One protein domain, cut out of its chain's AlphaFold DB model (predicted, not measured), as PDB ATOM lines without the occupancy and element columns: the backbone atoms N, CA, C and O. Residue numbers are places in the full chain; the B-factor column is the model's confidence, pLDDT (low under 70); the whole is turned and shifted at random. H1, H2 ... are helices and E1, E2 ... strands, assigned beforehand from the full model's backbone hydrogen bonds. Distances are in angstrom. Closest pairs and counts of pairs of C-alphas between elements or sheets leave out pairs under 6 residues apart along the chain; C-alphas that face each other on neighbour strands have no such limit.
ATOM      1  N   ALA A 331      31.118  14.345 105.153       87.44
ATOM      2  CA  ALA A 331      32.318  14.357 105.980       87.44
ATOM      3  C   ALA A 331      32.300  13.122 106.890       87.44
ATOM      4  O   ALA A 331      31.274  12.825 107.497       87.44
ATOM      5  N   THR A 332      33.418  12.403 106.955       85.69
ATOM      6  CA  THR A 332      33.608  11.283 107.890       85.69
ATOM      7  C   THR A 332      34.278  11.790 109.165       85.69
ATOM      8  O   THR A 332      34.771  12.921 109.203       85.69
ATOM      9  N   ASP A 333      34.402  10.954 110.193       82.81
ATOM     10  CA  ASP A 333      35.116  11.325 111.429       82.81
ATOM     11  C   ASP A 333      36.593  11.682 111.184       82.81
ATOM     12  O   ASP A 333      37.231  12.414 111.943       82.81
ATOM     13  N   ARG A 334      37.137  11.231 110.051       83.75
ATOM     14  CA  ARG A 334      38.506  11.504 109.593       83.75
ATOM     15  C   ARG A 334      38.642  12.844 108.872       83.75
ATOM     16  O   ARG A 334      39.748  13.225 108.493       83.75
ATOM     17  N   PHE A 335      37.549  13.573 108.663       88.62
ATOM     18  CA  PHE A 335      37.565  14.864 107.979       88.62
ATOM     19  C   PHE A 335      38.338  15.931 108.760       88.62
ATOM     20  O   PHE A 335      39.055  16.734 108.163       88.62
ATOM     21  N   MET A 336      38.233  15.937 110.090       89.06
ATOM     22  CA  MET A 336      38.817  16.996 110.915       89.06
ATOM     23  C   MET A 336      40.350  17.128 110.788       89.06
ATOM     24  O   MET A 336      40.817  18.244 110.541       89.06
ATOM     25  N   PRO A 337      41.164  16.053 110.878       89.00
ATOM     26  CA  PRO A 337      42.610  16.168 110.665       89.00
ATOM     27  C   PRO A 337      42.964  16.645 109.247       89.00
ATOM     28  O   PRO A 337      43.860  17.477 109.088       89.00
ATOM     29  N   PHE A 338      42.229  16.194 108.222       91.44
ATOM     30  CA  PHE A 338      42.385  16.696 106.852       91.44
ATOM     31  C   PHE A 338      42.098  18.203 106.771       91.44
ATOM     32  O   PHE A 338      42.892  18.955 106.203       91.44
ATOM     33  N   ALA A 339      40.994  18.657 107.371       91.25
ATOM     34  CA  ALA A 339      40.568  20.051 107.348       91.25
ATOM     35  C   ALA A 339      41.599  20.980 108.003       91.25
ATOM     36  O   ALA A 339      41.923  22.027 107.443       91.25
ATOM     37  N   VAL A 340      42.173  20.583 109.145       93.00
ATOM     38  CA  VAL A 340      43.222  21.358 109.828       93.00
ATOM     39  C   VAL A 340      44.450  21.530 108.932       93.00
ATOM     40  O   VAL A 340      44.916  22.655 108.740       93.00
ATOM     41  N   ILE A 341      44.949  20.447 108.327       94.06
ATOM     42  CA  ILE A 341      46.125  20.497 107.445       94.06
ATOM     43  C   ILE A 341      45.831  21.333 106.193       94.06
ATOM     44  O   ILE A 341      46.660  22.153 105.789       94.06
ATOM     45  N   ALA A 342      44.641  21.190 105.607       93.50
ATOM     46  CA  ALA A 342      44.216  21.984 104.460       93.50
ATOM     47  C   ALA A 342      44.148  23.488 104.789       93.50
ATOM     48  O   ALA A 342      44.616  24.308 104.000       93.50
ATOM     49  N   ILE A 343      43.632  23.861 105.967       95.31
ATOM     50  CA  ILE A 343      43.582  25.257 106.432       95.31
ATOM     51  C   ILE A 343      44.994  25.813 106.640       95.31
ATOM     52  O   ILE A 343      45.292  26.907 106.160       95.31
ATOM     53  N   VAL A 344      45.887  25.064 107.292       95.88
ATOM     54  CA  VAL A 344      47.296  25.468 107.452       95.88
ATOM     55  C   VAL A 344      47.960  25.652 106.085       95.88
ATOM     56  O   VAL A 344      48.627  26.661 105.855       95.88
ATOM     57  N   GLY A 345      47.714  24.737 105.145       95.62
ATOM     58  CA  GLY A 345      48.169  24.841 103.760       95.62
ATOM     59  C   GLY A 345      47.662  26.095 103.049       95.62
ATOM     60  O   GLY A 345      48.442  26.779 102.389       95.62
ATOM     61  N   LEU A 346      46.385  26.448 103.219       95.38
ATOM     62  CA  LEU A 346      45.796  27.671 102.665       95.38
ATOM     63  C   LEU A 346      46.429  28.938 103.254       95.38
ATOM     64  O   LEU A 346      46.750  29.865 102.507       95.38
ATOM     65  N   VAL A 347      46.643  28.978 104.571       96.19
ATOM     66  CA  VAL A 347      47.307  30.107 105.242       96.19
ATOM     67  C   VAL A 347      48.749  30.246 104.751       96.19
ATOM     68  O   VAL A 347      49.162  31.339 104.365       96.19
ATOM     69  N   MET A 348      49.494  29.142 104.679       95.56
ATOM     70  CA  MET A 348      50.859  29.117 104.147       95.56
ATOM     71  C   MET A 348      50.909  29.570 102.686       95.56
ATOM     72  O   MET A 348      51.734  30.409 102.328       95.56
ATOM     73  N   ALA A 349      49.994  29.081 101.847       95.56
ATOM     74  CA  ALA A 349      49.884  29.485 100.452       95.56
ATOM     75  C   ALA A 349      49.605  30.988 100.313       95.56
ATOM     76  O   ALA A 349      50.235  31.651  99.489       95.56
ATOM     77  N   TYR A 350      48.719  31.547 101.145       94.81
ATOM     78  CA  TYR A 350      48.432  32.981 101.175       94.81
ATOM     79  C   TYR A 350      49.656  33.813 101.582       94.81
ATOM     80  O   TYR A 350      49.989  34.792 100.907       94.81
ATOM     81  N   VAL A 351      50.354  33.415 102.652       95.31
ATOM     82  CA  VAL A 351      51.568  34.097 103.126       95.31
ATOM     83  C   VAL A 351      52.656  34.060 102.052       95.31
ATOM     84  O   VAL A 351      53.176  35.108 101.672       95.31
ATOM     85  N   VAL A 352      52.940  32.886 101.481       93.94
ATOM     86  CA  VAL A 352      53.938  32.730 100.412       93.94
ATOM     87  C   VAL A 352      53.555  33.541  99.174       93.94
ATOM     88  O   VAL A 352      54.399  34.226  98.600       93.94
ATOM     89  N   GLN A 353      52.282  33.535  98.769       94.38
ATOM     90  CA  GLN A 353      51.816  34.331  97.633       94.38
ATOM     91  C   GLN A 353      52.016  35.833  97.865       94.38
ATOM     92  O   GLN A 353      52.409  36.554  96.939       94.38
ATOM     93  N   ARG A 354      51.743  36.305  99.086       92.88
ATOM     94  CA  ARG A 354      51.921  37.701  99.486       92.88
ATOM     95  C   ARG A 354      53.396  38.100  99.465       92.88
ATOM     96  O   ARG A 354      53.722  39.124  98.868       92.88
ATOM     97  N   GLU A 355      54.277  37.299 100.058       92.38
ATOM     98  CA  GLU A 355      55.719  37.579 100.109       92.38
ATOM     99  C   GLU A 355      56.364  37.522  98.719       92.38
ATOM    100  O   GLU A 355      57.048  38.459  98.310       92.38
ATOM    101  N   LEU A 356      56.064  36.494  97.918       91.62
ATOM    102  CA  LEU A 356      56.543  36.407  96.532       91.62
ATOM    103  C   LEU A 356      56.028  37.555  95.658       91.62
ATOM    104  O   LEU A 356      56.700  37.950  94.703       91.62
ATOM    105  N   GLY A 357      54.844  38.089  95.973       88.19
ATOM    106  CA  GLY A 357      54.318  39.303  95.360       88.19
ATOM    107  C   GLY A 357      55.169  40.526  95.681       88.19
ATOM    108  O   GLY A 357      55.620  41.197  94.758       88.19
ATOM    109  N   GLN A 358      55.457  40.756  96.963       88.00
ATOM    110  CA  GLN A 358      56.317  41.859  97.401       88.00
ATOM    111  C   GLN A 358      57.737  41.747  96.827       88.00
ATOM    112  O   GLN A 358      58.315  42.744  96.404       88.00
ATOM    113  N   ILE A 359      58.302  40.536  96.763       87.12
ATOM    114  CA  ILE A 359      59.621  40.299  96.162       87.12
ATOM    115  C   ILE A 359      59.594  40.608  94.664       87.12
ATOM    116  O   ILE A 359      60.510  41.255  94.161       87.12
ATOM    117  N   SER A 360      58.553  40.185  93.943       87.19
ATOM    118  CA  SER A 360      58.405  40.484  92.513       87.19
ATOM    119  C   SER A 360      58.292  41.990  92.262       87.19
ATOM    120  O   SER A 360      58.925  42.502  91.343       87.19
ATOM    121  N   GLU A 361      57.574  42.712  93.125       85.81
ATOM    122  CA  GLU A 361      57.463  44.175  93.070       85.81
ATOM    123  C   GLU A 361      58.799  44.877  93.363       85.81
ATOM    124  O   GLU A 361      59.139  45.837  92.678       85.81
ATOM    125  N   ARG A 362      59.591  44.381  94.326       88.06
ATOM    126  CA  ARG A 362      60.916  44.943  94.663       88.06
ATOM    127  C   ARG A 362      61.990  44.634  93.618       88.06
ATOM    128  O   ARG A 362      62.851  45.464  93.364       88.06
ATOM    129  N   THR A 363      61.975  43.428  93.051       86.69
ATOM    130  CA  THR A 363      63.033  42.932  92.148       86.69
ATOM    131  C   THR A 363      62.714  43.121  90.667       86.69
ATOM    132  O   THR A 363      63.594  42.944  89.829       86.69
ATOM    133  N   GLY A 364      61.455  43.405  90.322       79.75
ATOM    134  CA  GLY A 364      60.972  43.482  88.942       79.75
ATOM    135  C   GLY A 364      60.938  42.139  88.199       79.75
ATOM    136  O   GLY A 364      60.498  42.087  87.050       79.75
ATOM    137  N   LYS A 365      61.379  41.035  88.821       84.31
ATOM    138  CA  LYS A 365      61.372  39.701  88.208       84.31
ATOM    139  C   LYS A 365      60.002  39.045  88.410       84.31
ATOM    140  O   LYS A 365      59.523  38.984  89.546       84.31
ATOM    141  N   PRO A 366      59.353  38.527  87.351       76.19
ATOM    142  CA  PRO A 366      58.073  37.846  87.489       76.19
ATOM    143  C   PRO A 366      58.264  36.528  88.246       76.19
ATOM    144  O   PRO A 366      58.937  35.620  87.762       76.19
ATOM    145  N   THR A 367      57.659  36.407  89.427       85.31
ATOM    146  CA  THR A 367      57.630  35.147  90.181       85.31
ATOM    147  C   THR A 367      56.343  34.380  89.858       85.31
ATOM    148  O   THR A 367      55.263  34.982  89.786       85.31
ATOM    149  N   PRO A 368      56.384  33.046  89.683       87.50
ATOM    150  CA  PRO A 368      55.189  32.227  89.464       87.50
ATOM    151  C   PRO A 368      54.404  32.010  90.775       87.50
ATOM    152  O   PRO A 368      54.039  30.892  91.127       87.50
ATOM    153  N   ARG A 369      54.118  33.096  91.507       89.19
ATOM    154  CA  ARG A 369      53.536  33.090  92.861       89.19
ATOM    155  C   ARG A 369      52.230  32.299  92.983       89.19
ATOM    156  O   ARG A 369      52.024  31.634  93.988       89.19
ATOM    157  N   LEU A 370      51.367  32.349  91.960       85.75
ATOM    158  CA  LEU A 370      50.087  31.630  91.959       85.75
ATOM    159  C   LEU A 370      50.293  30.112  91.880       85.75
ATOM    160  O   LEU A 370      49.629  29.376  92.596       85.75
ATOM    161  N   TRP A 371      51.227  29.658  91.041       89.75
ATOM    162  CA  TRP A 371      51.522  28.234  90.876       89.75
ATOM    163  C   TRP A 371      52.190  27.645  92.114       89.75
ATOM    164  O   TRP A 371      51.858  26.533  92.504       89.75
ATOM    165  N   ILE A 372      53.072  28.406  92.768       92.50
ATOM    166  CA  ILE A 372      53.698  27.988  94.029       92.50
ATOM    167  C   ILE A 372      52.644  27.880  95.137       92.50
ATOM    168  O   ILE A 372      52.584  26.866  95.824       92.50
ATOM    169  N   ALA A 373      51.774  28.885  95.277       91.75
ATOM    170  CA  ALA A 373      50.681  28.853  96.245       91.75
ATOM    171  C   ALA A 373      49.731  27.670  95.995       91.75
ATOM    172  O   ALA A 373      49.400  26.942  96.927       91.75
ATOM    173  N   LEU A 374      49.352  27.427  94.736       92.69
ATOM    174  CA  LEU A 374      48.543  26.268  94.357       92.69
ATOM    175  C   LEU A 374      49.257  24.951  94.689       92.69
ATOM    176  O   LEU A 374      48.636  24.048  95.238       92.69
ATOM    177  N   GLY A 375      50.562  24.864  94.417       95.19
ATOM    178  CA  GLY A 375      51.389  23.713  94.775       95.19
ATOM    179  C   GLY A 375      51.390  23.429  96.278       95.19
ATOM    180  O   GLY A 375      51.245  22.276  96.667       95.19
ATOM    181  N   ILE A 376      51.466  24.465  97.123       95.06
ATOM    182  CA  ILE A 376      51.369  24.330  98.588       95.06
ATOM    183  C   ILE A 376      49.993  23.803  99.003       95.06
ATOM    184  O   ILE A 376      49.919  22.891  99.821       95.06
ATOM    185  N   VAL A 377      48.908  24.339  98.433       95.12
ATOM    186  CA  VAL A 377      47.542  23.871  98.735       95.12
ATOM    187  C   VAL A 377      47.368  22.405  98.344       95.12
ATOM    188  O   VAL A 377      46.848  21.620  99.132       95.12
ATOM    189  N   VAL A 378      47.839  22.018  97.156       95.25
ATOM    190  CA  VAL A 378      47.776  20.627  96.683       95.25
ATOM    191  C   VAL A 378      48.624  19.716  97.568       95.25
ATOM    192  O   VAL A 378      48.141  18.671  97.991       95.25
ATOM    193  N   ALA A 379      49.851  20.116  97.909       95.00
ATOM    194  CA  ALA A 379      50.717  19.345  98.798       95.00
ATOM    195  C   ALA A 379      50.079  19.152 100.182       95.00
ATOM    196  O   ALA A 379      50.044  18.036 100.689       95.00
ATOM    197  N   ALA A 380      49.509  20.211 100.762       95.00
ATOM    198  CA  ALA A 380      48.800  20.132 102.033       95.00
ATOM    199  C   ALA A 380      47.565  19.223 101.952       95.00
ATOM    200  O   ALA A 380      47.344  18.432 102.861       95.00
ATOM    201  N   ALA A 381      46.795  19.275 100.863       92.94
ATOM    202  CA  ALA A 381      45.657  18.379 100.665       92.94
ATOM    203  C   ALA A 381      46.092  16.908 100.558       92.94
ATOM    204  O   ALA A 381      45.467  16.047 101.169       92.94
ATOM    205  N   VAL A 382      47.184  16.615  99.841       93.81
ATOM    206  CA  VAL A 382      47.739  15.254  99.720       93.81
ATOM    207  C   VAL A 382      48.265  14.750 101.065       93.81
ATOM    208  O   VAL A 382      47.958  13.626 101.458       93.81
ATOM    209  N   ILE A 383      49.007  15.584 101.802       93.69
ATOM    210  CA  ILE A 383      49.498  15.252 103.149       93.69
ATOM    211  C   ILE A 383      48.315  15.026 104.092       93.69
ATOM    212  O   ILE A 383      48.264  14.013 104.780       93.69
ATOM    213  N   GLY A 384      47.339  15.933 104.090       91.88
ATOM    214  CA  GLY A 384      46.135  15.824 104.905       91.88
ATOM    215  C   GLY A 384      45.341  14.562 104.597       91.88
ATOM    216  O   GLY A 384      44.848  13.916 105.517       91.88
ATOM    217  N   TRP A 385      45.258  14.179 103.322       91.62
ATOM    218  CA  TRP A 385      44.606  12.944 102.904       91.62
ATOM    219  C   TRP A 385      45.336  11.720 103.456       91.62
ATOM    220  O   TRP A 385      44.701  10.862 104.056       91.62
ATOM    221  N   GLY A 386      46.664  11.672 103.315       90.62
ATOM    222  CA  GLY A 386      47.486  10.584 103.846       90.62
ATOM    223  C   GLY A 386      47.414  10.461 105.370       90.62
ATOM    224  O   GLY A 386      47.322   9.356 105.895       90.62
ATOM    225  N   VAL A 387      47.399  11.588 106.089       89.69
ATOM    226  CA  VAL A 387      47.241  11.603 107.553       89.69
ATOM    227  C   VAL A 387      45.850  11.116 107.961       89.69
ATOM    228  O   VAL A 387      45.732  10.304 108.875       89.69
ATOM    229  N   ALA A 388      44.796  11.559 107.270       87.75
ATOM    230  CA  ALA A 388      43.427  11.131 107.551       87.75
ATOM    231  C   ALA A 388      43.214   9.627 107.296       87.75
ATOM    232  O   ALA A 388      42.482   8.972 108.038       87.75
ATOM    233  N   THR A 389      43.868   9.056 106.279       85.69
ATOM    234  CA  THR A 389      43.758   7.624 105.959       85.69
ATOM    235  C   THR A 389      44.656   6.731 106.817       85.69
ATOM    236  O   THR A 389      44.385   5.534 106.898       85.69
ATOM    237  N   ALA A 390      45.694   7.279 107.458       83.88
ATOM    238  CA  ALA A 390      46.622   6.529 108.308       83.88
ATOM    239  C   ALA A 390      46.009   6.074 109.645       83.88
ATOM    240  O   ALA A 390      46.532   5.155 110.272       83.88
ATOM    241  N   ALA A 391      44.907   6.692 110.082       75.88
ATOM    242  CA  ALA A 391      44.202   6.267 111.287       75.88
ATOM    243  C   ALA A 391      43.618   4.846 111.108       75.88
ATOM    244  O   ALA A 391      42.938   4.593 110.097       75.88
ATOM    245  N   ASN A 421      24.197   2.811 105.062       73.62
ATOM    246  CA  ASN A 421      24.983   3.949 104.554       73.62
ATOM    247  C   ASN A 421      25.639   4.763 105.685       73.62
ATOM    248  O   ASN A 421      26.661   5.400 105.457       73.62
ATOM    249  N   GLU A 422      25.066   4.741 106.887       75.88
ATOM    250  CA  GLU A 422      25.644   5.365 108.078       75.88
ATOM    251  C   GLU A 422      26.879   4.591 108.552       75.88
ATOM    252  O   GLU A 422      27.963   5.165 108.640       75.88
ATOM    253  N   GLN A 423      26.772   3.266 108.669       76.44
ATOM    254  CA  GLN A 423      27.903   2.394 109.000       76.44
ATOM    255  C   GLN A 423      29.011   2.446 107.935       76.44
ATOM    256  O   GLN A 423      30.199   2.433 108.252       76.44
ATOM    257  N   LEU A 424      28.654   2.575 106.652       78.06
ATOM    258  CA  LEU A 424      29.631   2.770 105.576       78.06
ATOM    259  C   LEU A 424      30.417   4.084 105.718       78.06
ATOM    260  O   LEU A 424      31.580   4.124 105.315       78.06
ATOM    261  N   ARG A 425      29.824   5.144 106.289       78.50
ATOM    262  CA  ARG A 425      30.515   6.422 106.555       78.50
ATOM    263  C   ARG A 425      31.474   6.307 107.736       78.50
ATOM    264  O   ARG A 425      32.572   6.852 107.655       78.50
ATOM    265  N   GLU A 426      31.089   5.585 108.785       77.06
ATOM    266  CA  GLU A 426      31.928   5.348 109.970       77.06
ATOM    267  C   GLU A 426      33.172   4.521 109.625       77.06
ATOM    268  O   GLU A 426      34.290   4.824 110.046       77.06
ATOM    269  N   VAL A 427      33.003   3.499 108.780       77.56
ATOM    270  CA  VAL A 427      34.111   2.619 108.397       77.56
ATOM    271  C   VAL A 427      34.920   3.150 107.201       77.56
ATOM    272  O   VAL A 427      35.984   2.623 106.852       77.56
ATOM    273  N   ALA A 428      34.466   4.233 106.567       81.19
ATOM    274  CA  ALA A 428      35.157   4.837 105.437       81.19
ATOM    275  C   ALA A 428      36.581   5.274 105.816       81.19
ATOM    276  O   ALA A 428      36.806   6.028 106.761       81.19
ATOM    277  N   ARG A 429      37.569   4.839 105.021       80.50
ATOM    278  CA  ARG A 429      38.978   5.205 105.246       80.50
ATOM    279  C   ARG A 429      39.315   6.635 104.828       80.50
ATOM    280  O   ARG A 429      40.278   7.202 105.337       80.50
ATOM    281  N   ALA A 430      38.552   7.199 103.896       85.12
ATOM    282  CA  ALA A 430      38.762   8.533 103.348       85.12
ATOM    283  C   ALA A 430      38.113   9.625 104.228       85.12
ATOM    284  O   ALA A 430      37.108   9.355 104.886       85.12
ATOM    285  N   PRO A 431      38.626  10.874 104.204       85.25
ATOM    286  CA  PRO A 431      38.019  12.008 104.917       85.25
ATOM    287  C   PRO A 431      36.645  12.416 104.360       85.25
ATOM    288  O   PRO A 431      35.898  13.140 105.013       85.25
ATOM    289  N   PHE A 432      36.308  11.956 103.153       87.94
ATOM    290  CA  PHE A 432      35.000  12.145 102.546       87.94
ATOM    291  C   PHE A 432      34.436  10.805 102.101       87.94
ATOM    292  O   PHE A 432      35.133  10.012 101.464       87.94
ATOM    293  N   PHE A 433      33.157  10.595 102.386       85.62
ATOM    294  CA  PHE A 433      32.387   9.482 101.862       85.62
ATOM    295  C   PHE A 433      31.492   9.979 100.730       85.62
ATOM    296  O   PHE A 433      30.710  10.916 100.902       85.62
ATOM    297  N   MET A 434      31.636   9.360  99.563       86.94
ATOM    298  CA  MET A 434      30.859   9.682  98.375       86.94
ATOM    299  C   MET A 434      29.724   8.672  98.239       86.94
ATOM    300  O   MET A 434      29.946   7.518  97.878       86.94
ATOM    301  N   GLU A 435      28.504   9.111  98.521       84.31
ATOM    302  CA  GLU A 435      27.311   8.292  98.372       84.31
ATOM    303  C   GLU A 435      26.762   8.433  96.951       84.31
ATOM    304  O   GLU A 435      26.342   9.511  96.518       84.31
ATOM    305  N   GLN A 436      26.798   7.330  96.207       86.25
ATOM    306  CA  GLN A 436      26.374   7.294  94.812       86.25
ATOM    307  C   GLN A 436      24.841   7.331  94.688       86.25
ATOM    308  O   GLN A 436      24.144   6.707  95.494       86.25
TER     309      GLN A 436
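This is residues 331 to 391 and 421 to 436 of the 617 residues of a protein of Chloroflexi bacterium (UniProt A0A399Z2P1). The domain is a long helical hairpin, H1 and H2 side by side and running opposite ways, with a small tail at the end where H1 begins, made of the short helix H3 and the short strand E1. The two long helices make the longest axis, and the tail lengthens it beyond the start of H1. The printed part has 77 residues, with three named helices and one named strand in the order H1, H2, H3, E1, and its class is mostly helix. It is a rod, with C-alphas that span 56 by 22 by 15 A, and is only just loose, close to extended, with a radius of gyration of the C-alphas of 16.8 A.

H1, the longest helix, holds residues 335 to 363 and measures 41.1 A from first to last C-alpha. It begins at C-alpha 335 at (37.565, 14.864, 107.979) and ends at C-alpha 363 at (63.033, 42.932, 92.148). H2 holds residues 369 to 390 and measures 31.5 A. H3 is residues 421 to 426, with a length of 8.9 A. E1 is residues 432 to 435, 9.6 A long, and ends at C-alpha 435 at (27.311, 8.292, 98.372).

H1 and H2 touch, with 44 pairs of C-alphas within 8 A. Their closest C-alphas are those of Phe 338 and Gly 384, 4.3 A apart. They form a helical hairpin, at a shallow tilt of 18 degrees, opposite ways. The closest C-alphas of H1 and E1 are those of Phe 335 and Phe 432, 6.6 A apart, the one pair within 8 A. Between H3 and E1 the closest C-alphas are those of Arg 425 and Phe 433, at 5.9 A. E1 pairs with no named strand. H3 touches no helix; it is apart from H1 and from H2, and H2 is apart from E1. In H1, H2 and H3 every O i to N i+4 pair is within hydrogen-bond range.

The two C-alphas farthest apart are those of Gly 364 and Gln 423, 56.4 A. Residues 392 to 420 are not printed, and C-alphas 391 and 421 are 20.5 A apart across this cut, which lies in the link from H2 to H3. Of the links that are printed whole, H1 to H2 and H3 to E1 are tight, with 5 residues each, and none is long. The mean pLDDT of the printed part is 88.4, and no printed residue is under 70; H3 has a mean of 77.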